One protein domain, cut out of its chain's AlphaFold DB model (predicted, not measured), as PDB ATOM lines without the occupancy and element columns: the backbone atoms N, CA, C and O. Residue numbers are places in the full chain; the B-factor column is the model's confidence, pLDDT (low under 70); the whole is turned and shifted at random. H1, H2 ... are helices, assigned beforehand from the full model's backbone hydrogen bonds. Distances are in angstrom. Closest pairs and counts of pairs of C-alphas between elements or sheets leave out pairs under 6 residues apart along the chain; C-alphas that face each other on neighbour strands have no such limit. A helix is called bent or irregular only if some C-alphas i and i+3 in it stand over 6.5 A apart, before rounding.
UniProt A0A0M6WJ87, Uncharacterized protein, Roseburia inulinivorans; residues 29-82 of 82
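This is residues 29 to 82 of the 82 residues of an uncharacterized protein of Roseburia inulinivorans (UniProt A0A0M6WJ87). A short helix, H1, folds back through a tight turn along the first part of one very long helix, H2, as a lopsided helical hairpin. Residues 58 to 82, of which 58 to 81 belong to H2, stick out free beyond it. The printed part has 54 residues with two named helices, H1 then H2, and no named strand; the class is all helix. It is extended, with a radius of gyration of the C-alphas of 18.7 A, and spans 59 by 16 by 8 A, a rod.

H1 is residues 29 to 39, from C-alpha 29 at (-19.774, 8.442, -1.608), 17.8 A long. It is irregular, but only just: C-alphas 33 and 36 are 6.9 A apart. H2 is residues 43 to 81, 57.3 A long, ending with C-alpha 81 at (6.893, 28.127, -28.309).

H1 and H2 touch and form a helical hairpin, running opposite ways at a shallow tilt of 16 degrees. H2 touches H1 with residues 46 to 54 alone; the closest C-alphas, of Gln 38 and Tyr 46, are 6.1 A apart. In H2 every O i to N i+4 pair is within hydrogen-bond range; in H1 3 of 7 are, beside 5 of 8 O i to N i+3 pairs.

The C-alphas farthest apart, of Ser 42 and Asp 82, are 59.6 A apart. The printed part has no cut, and no printed residue is under 70 in pLDDT.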
ATOM      1  N   THR A  29     -19.974   9.739  -0.946       95.31
ATOM      2  CA  THR A  29     -19.774   8.442  -1.608       95.31
ATOM      3  C   THR A  29     -18.962   7.499  -0.724       95.31
ATOM      4  O   THR A  29     -19.386   6.372  -0.475       95.31
ATOM      5  N   VAL A  30     -17.846   7.978  -0.167       94.44
ATOM      6  CA  VAL A  30     -17.005   7.206   0.760       94.44
ATOM      7  C   VAL A  30     -17.814   6.758   1.977       94.44
ATOM      8  O   VAL A  30     -17.809   5.579   2.323       94.44
ATOM      9  N   LYS A  31     -18.591   7.659   2.591       94.25
ATOM     10  CA  LYS A  31     -19.459   7.313   3.730       94.25
ATOM     11  C   LYS A  31     -20.515   6.275   3.359       94.25
ATOM     12  O   LYS A  31     -20.797   5.388   4.157       94.25
ATOM     13  N   GLU A  32     -21.111   6.365   2.174       95.94
ATOM     14  CA  GLU A  32     -22.066   5.364   1.686       95.94
ATOM     15  C   GLU A  32     -21.416   3.990   1.493       95.94
ATOM     16  O   GLU A  32     -22.031   2.985   1.848       95.94
ATOM     17  N   TRP A  33     -20.172   3.940   1.016       95.25
ATOM     18  CA  TRP A  33     -19.410   2.697   0.874       95.25
ATOM     19  C   TRP A  33     -18.950   2.113   2.210       95.25
ATOM     20  O   TRP A  33     -18.863   0.894   2.334       95.25
ATOM     21  N   LEU A  34     -18.688   2.956   3.213       95.25
ATOM     22  CA  LEU A  34     -18.270   2.522   4.547       95.25
ATOM     23  C   LEU A  34     -19.441   2.013   5.405       95.25
ATOM     24  O   LEU A  34     -19.255   1.096   6.202       95.25
ATOM     25  N   LYS A  35     -20.666   2.525   5.210       94.44
ATOM     26  CA  LYS A  35     -21.871   2.155   5.991       94.44
ATOM     27  C   LYS A  35     -22.070   0.652   6.252       94.44
ATOM     28  O   LYS A  35     -22.436   0.313   7.378       94.44
ATOM     29  N   PRO A  36     -21.889  -0.264   5.280       95.31
ATOM     30  CA  PRO A  36     -22.059  -1.696   5.524       95.31
ATOM     31  C   PRO A  36     -21.096  -2.246   6.584       95.31
ATOM     32  O   PRO A  36     -21.480  -3.119   7.361       95.31
ATOM     33  N   TYR A  37     -19.876  -1.709   6.655       95.38
ATOM     34  CA  TYR A  37     -18.822  -2.185   7.551       95.38
ATOM     35  C   TYR A  37     -19.026  -1.750   9.001       95.38
ATOM     36  O   TYR A  37     -18.548  -2.432   9.902       95.38
ATOM     37  N   GLN A  38     -19.810  -0.695   9.248       92.75
ATOM     38  CA  GLN A  38     -20.136  -0.223  10.600       92.75
ATOM     39  C   GLN A  38     -20.862  -1.282  11.448       92.75
ATOM     40  O   GLN A  38     -20.823  -1.244  12.669       92.75
ATOM     41  N   LYS A  39     -21.552  -2.232  10.806       91.81
ATOM     42  CA  LYS A  39     -22.267  -3.321  11.493       91.81
ATOM     43  C   LYS A  39     -21.429  -4.589  11.673       91.81
ATOM     44  O   LYS A  39     -21.896  -5.521  12.318       91.81
ATOM     45  N   ILE A  40     -20.267  -4.652  11.027       95.69
ATOM     46  CA  ILE A  40     -19.433  -5.858  10.922       95.69
ATOM     47  C   ILE A  40     -18.162  -5.689  11.755       95.69
ATOM     48  O   ILE A  40     -17.725  -6.631  12.409       95.69
ATOM     49  N   LEU A  41     -17.573  -4.496  11.714       95.50
ATOM     50  CA  LEU A  41     -16.350  -4.154  12.424       95.50
ATOM     51  C   LEU A  41     -16.653  -3.640  13.832       95.50
ATOM     52  O   LEU A  41     -17.744  -3.136  14.101       95.50
ATOM     53  N   SER A  42     -15.662  -3.744  14.720       96.12
ATOM     54  CA  SER A  42     -15.688  -3.007  15.983       96.12
ATOM     55  C   SER A  42     -15.619  -1.498  15.718       96.12
ATOM     56  O   SER A  42     -15.138  -1.075  14.667       96.12
ATOM     57  N   ASP A  43     -16.058  -0.672  16.672       95.25
ATOM     58  CA  ASP A  43     -15.977   0.791  16.528       95.25
ATOM     59  C   ASP A  43     -14.533   1.268  16.294       95.25
ATOM     60  O   ASP A  43     -14.300   2.185  15.508       95.25
ATOM     61  N   HIS A  44     -13.561   0.621  16.948       95.94
ATOM     62  CA  HIS A  44     -12.138   0.897  16.756       95.94
ATOM     63  C   HIS A  44     -11.707   0.603  15.314       95.94
ATOM     64  O   HIS A  44     -11.226   1.498  14.621       95.94
ATOM     65  N   ASP A  45     -11.949  -0.621  14.837       96.88
ATOM     66  CA  ASP A  45     -11.491  -1.057  13.513       96.88
ATOM     67  C   ASP A  45     -12.228  -0.322  12.389       96.88
ATOM     68  O   ASP A  45     -11.659  -0.046  11.335       96.88
ATOM     69  N   TYR A  46     -13.499   0.029  12.606       96.56
ATOM     70  CA  TYR A  46     -14.266   0.848  11.675       96.56
ATOM     71  C   TYR A  46     -13.672   2.251  11.525       96.56
ATOM     72  O   TYR A  46     -13.587   2.762  10.403       96.56
ATOM     73  N   ASN A  47     -13.263   2.876  12.633       94.94
ATOM     74  CA  ASN A  47     -12.632   4.191  12.603       94.94
ATOM     75  C   ASN A  47     -11.276   4.129  11.895       94.94
ATOM     76  O   ASN A  47     -11.064   4.902  10.964       94.94
ATOM     77  N   GLU A  48     -10.419   3.164  12.243       96.81
ATOM     78  CA  GLU A  48      -9.121   2.962  11.577       96.81
ATOM     79  C   GLU A  48      -9.287   2.724  10.067       96.81
ATOM     80  O   GLU A  48      -8.612   3.340   9.238       96.81
ATOM     81  N   PHE A  49     -10.242   1.871   9.688       95.62
ATOM     82  CA  PHE A  49     -10.538   1.598   8.287       95.62
ATOM     83  C   PHE A  49     -11.038   2.849   7.554       95.62
ATOM     84  O   PHE A  49     -10.592   3.141   6.444       95.62
ATOM     85  N   SER A  50     -11.932   3.615   8.183       95.31
ATOM     86  CA  SER A  50     -12.444   4.867   7.624       95.31
ATOM     87  C   SER A  50     -11.322   5.885   7.418       95.31
ATOM     88  O   SER A  50     -11.218   6.466   6.337       95.31
ATOM     89  N   GLU A  51     -10.457   6.071   8.416       96.38
ATOM     90  CA  GLU A  51      -9.304   6.972   8.342       96.38
ATOM     91  C   GLU A  51      -8.349   6.583   7.213       96.38
ATOM     92  O   GLU A  51      -7.943   7.446   6.432       96.38
ATOM     93  N   MET A  52      -8.056   5.289   7.055       97.06
ATOM     94  CA  MET A  52      -7.219   4.799   5.961       97.06
ATOM     95  C   MET A  52      -7.826   5.130   4.589       97.06
ATOM     96  O   MET A  52      -7.118   5.612   3.703       97.06
ATOM     97  N   ILE A  53      -9.133   4.921   4.401       96.62
ATOM     98  CA  ILE A  53      -9.806   5.239   3.133       96.62
ATOM     99  C   ILE A  53      -9.774   6.745   2.852       96.62
ATOM    100  O   ILE A  53      -9.412   7.152   1.746       96.62
ATOM    101  N   PHE A  54     -10.100   7.584   3.838       94.94
ATOM    102  CA  PHE A  54     -10.041   9.040   3.672       94.94
ATOM    103  C   PHE A  54      -8.613   9.540   3.421       94.94
ATOM    104  O   PHE A  54      -8.421  10.455   2.618       94.94
ATOM    105  N   SER A  55      -7.606   8.906   4.026       94.94
ATOM    106  CA  SER A  55      -6.196   9.194   3.756       94.94
ATOM    107  C   SER A  55      -5.840   8.929   2.290       94.94
ATOM    108  O   SER A  55      -5.297   9.810   1.625       94.94
ATOM    109  N   VAL A  56      -6.232   7.771   1.743       95.56
ATOM    110  CA  VAL A  56      -6.004   7.436   0.324       95.56
ATOM    111  C   VAL A  56      -6.701   8.429  -0.608       95.56
ATOM    112  O   VAL A  56      -6.103   8.867  -1.591       95.56
ATOM    113  N   VAL A  57      -7.941   8.817  -0.300       93.62
ATOM    114  CA  VAL A  57      -8.686   9.819  -1.082       93.62
ATOM    115  C   VAL A  57      -7.952  11.161  -1.091       93.62
ATOM    116  O   VAL A  57      -7.735  11.726  -2.163       93.62
ATOM    117  N   SER A  58      -7.503  11.635   0.072       90.00
ATOM    118  CA  SER A  58      -6.746  12.885   0.183       90.00
ATOM    119  C   SER A  58      -5.414  12.822  -0.576       90.00
ATOM    120  O   SER A  58      -5.063  13.752  -1.304       90.00
ATOM    121  N   MET A  59      -4.693  11.699  -0.492       91.88
ATOM    122  CA  MET A  59      -3.459  11.488  -1.259       91.88
ATOM    123  C   MET A  59      -3.706  11.520  -2.773       91.88
ATOM    124  O   MET A  59      -2.913  12.105  -3.520       91.88
ATOM    125  N   ALA A  60      -4.792  10.896  -3.236       91.75
ATOM    126  CA  ALA A  60      -5.167  10.890  -4.646       91.75
ATOM    127  C   ALA A  60      -5.515  12.301  -5.142       91.75
ATOM    128  O   ALA A  60      -5.085  12.686  -6.230       91.75
ATOM    129  N   GLU A  61      -6.227  13.089  -4.336       89.88
ATOM    130  CA  GLU A  61      -6.567  14.477  -4.648       89.88
ATOM    131  C   GLU A  61      -5.318  15.362  -4.770       89.88
ATOM    132  O   GLU A  61      -5.138  16.036  -5.786       89.88
ATOM    133  N   GLN A  62      -4.405  15.293  -3.795       89.19
ATOM    134  CA  GLN A  62      -3.131  16.022  -3.831       89.19
ATOM    135  C   GLN A  62      -2.289  15.643  -5.053       89.19
ATOM    136  O   GLN A  62      -1.749  16.506  -5.749       89.19
ATOM    137  N   THR A  63      -2.199  14.342  -5.342       91.12
ATOM    138  CA  THR A  63      -1.457  13.830  -6.504       91.12
ATOM    139  C   THR A  63      -2.089  14.303  -7.814       91.12
ATOM    140  O   THR A  63      -1.384  14.713  -8.739       91.12
ATOM    141  N   GLY A  64      -3.421  14.277  -7.901       91.31
ATOM    142  CA  GLY A  64      -4.177  14.776  -9.047       91.31
ATOM    143  C   GLY A  64      -3.943  16.264  -9.287       91.31
ATOM    144  O   GLY A  64      -3.685  16.663 -10.423       91.31
ATOM    145  N   PHE A  65      -3.946  17.068  -8.222       90.56
ATOM    146  CA  PHE A  65      -3.652  18.497  -8.295       90.56
ATOM    147  C   PHE A  65      -2.229  18.767  -8.801       90.56
ATOM    148  O   PHE A  65      -2.053  19.516  -9.763       90.56
ATOM    149  N   GLU A  66      -1.214  18.113  -8.222       90.50
ATOM    150  CA  GLU A  66       0.182  18.295  -8.644       90.50
ATOM    151  C   GLU A  66       0.374  17.939 -10.130       90.50
ATOM    152  O   GLU A  66       1.018  18.677 -10.885       90.50
ATOM    153  N   ASN A  67      -0.236  16.837 -10.575       92.62
ATOM    154  CA  ASN A  67      -0.213  16.431 -11.978       92.62
ATOM    155  C   ASN A  67      -0.941  17.432 -12.884       92.62
ATOM    156  O   ASN A  67      -0.430  17.758 -13.957       92.62
ATOM    157  N   GLY A  68      -2.096  17.943 -12.451       92.25
ATOM    158  CA  GLY A  68      -2.872  18.946 -13.179       92.25
ATOM    159  C   GLY A  68      -2.091  20.242 -13.390       92.25
ATOM    160  O   GLY A  68      -1.984  20.714 -14.522       92.25
ATOM    161  N   VAL A  69      -1.454  20.764 -12.336       91.56
ATOM    162  CA  VAL A  69      -0.594  21.958 -12.427       91.56
ATOM    163  C   VAL A  69       0.578  21.711 -13.374       91.56
ATOM    164  O   VAL A  69       0.844  22.525 -14.261       91.56
ATOM    165  N   ARG A  70       1.262  20.566 -13.247       91.88
ATOM    166  CA  ARG A  70       2.378  20.206 -14.133       91.88
ATOM    167  C   ARG A  70       1.940  20.148 -15.597       91.88
ATOM    168  O   ARG A  70       2.676  20.612 -16.468       91.88
ATOM    169  N   PHE A  71       0.774  19.569 -15.872       95.62
ATOM    170  CA  PHE A  71       0.218  19.490 -17.219       95.62
ATOM    171  C   PHE A  71      -0.130  20.878 -17.768       95.62
ATOM    172  O   PHE A  71       0.300  21.210 -18.871       95.62
ATOM    173  N   ALA A  72      -0.822  21.711 -16.986       94.50
ATOM    174  CA  ALA A  72      -1.187  23.072 -17.374       94.50
ATOM    175  C   ALA A  72       0.045  23.923 -17.725       94.50
ATOM    176  O   ALA A  72       0.080  24.551 -18.782       94.50
ATOM    177  N   VAL A  73       1.097  23.880 -16.899       93.38
ATOM    178  CA  VAL A  73       2.353  24.603 -17.168       93.38
ATOM    179  C   VAL A  73       3.018  24.110 -18.454       93.38
ATOM    180  O   VAL A  73       3.442  24.924 -19.273       93.38
ATOM    181  N   LYS A  74       3.086  22.788 -18.671       95.38
ATOM    182  CA  LYS A  74       3.646  22.222 -19.909       95.38
ATOM    183  C   LYS A  74       2.847  22.625 -21.147       95.38
ATOM    184  O   LYS A  74       3.449  22.923 -22.175       95.38
ATOM    185  N   MET A  75       1.519  22.633 -21.053       96.75
ATOM    186  CA  MET A  75       0.636  23.039 -22.146       96.75
ATOM    187  C   MET A  75       0.855  24.510 -22.502       96.75
ATOM    188  O   MET A  75       1.105  24.814 -23.664       96.75
ATOM    189  N   LEU A  76       0.844  25.405 -21.510       96.69
ATOM    190  CA  LEU A  76       1.094  26.835 -21.720       96.69
ATOM    191  C   LEU A  76       2.477  27.095 -22.320       96.69
ATOM    192  O   LEU A  76       2.600  27.882 -23.249       96.69
ATOM    193  N   TYR A  77       3.511  26.412 -21.820       96.44
ATOM    194  CA  TYR A  77       4.853  26.519 -22.386       96.44
ATOM    195  C   TYR A  77       4.892  26.061 -23.845       96.44
ATOM    196  O   TYR A  77       5.516  26.722 -24.663       96.44
ATOM    197  N   SER A  78       4.215  24.962 -24.182       96.81
ATOM    198  CA  SER A  78       4.177  24.462 -25.562       96.81
ATOM    199  C   SER A  78       3.500  25.475 -26.490       96.81
ATOM    200  O   SER A  78       4.084  25.847 -27.494       96.81
ATOM    201  N   LEU A  79       2.353  26.029 -26.082       96.06
ATOM    202  CA  LEU A  79       1.614  27.041 -26.851       96.06
ATOM    203  C   LEU A  79       2.381  28.355 -27.075       96.06
ATOM    204  O   LEU A  79       2.087  29.069 -28.023       96.06
ATOM    205  N   LEU A  80       3.306  28.716 -26.181       95.44
ATOM    206  CA  LEU A  80       4.127  29.926 -26.316       95.44
ATOM    207  C   LEU A  80       5.362  29.728 -27.205       95.44
ATOM    208  O   LEU A  80       5.998  30.716 -27.567       95.44
ATOM    209  N   ASN A  81       5.737  28.477 -27.481       91.25
ATOM    210  CA  ASN A  81       6.893  28.127 -28.309       91.25
ATOM    211  C   ASN A  81       6.494  27.469 -29.645       91.25
ATOM    212  O   ASN A  81       7.387  27.062 -30.388       91.25
ATOM    213  N   ASP A  82       5.191  27.376 -29.919       71.12
ATOM    214  CA  ASP A  82       4.614  27.127 -31.246       71.12
ATOM    215  C   ASP A  82       4.511  28.446 -32.036       71.12
ATOM    216  O   ASP A  82       4.785  28.424 -33.259       71.12
TER     217      ASP A  82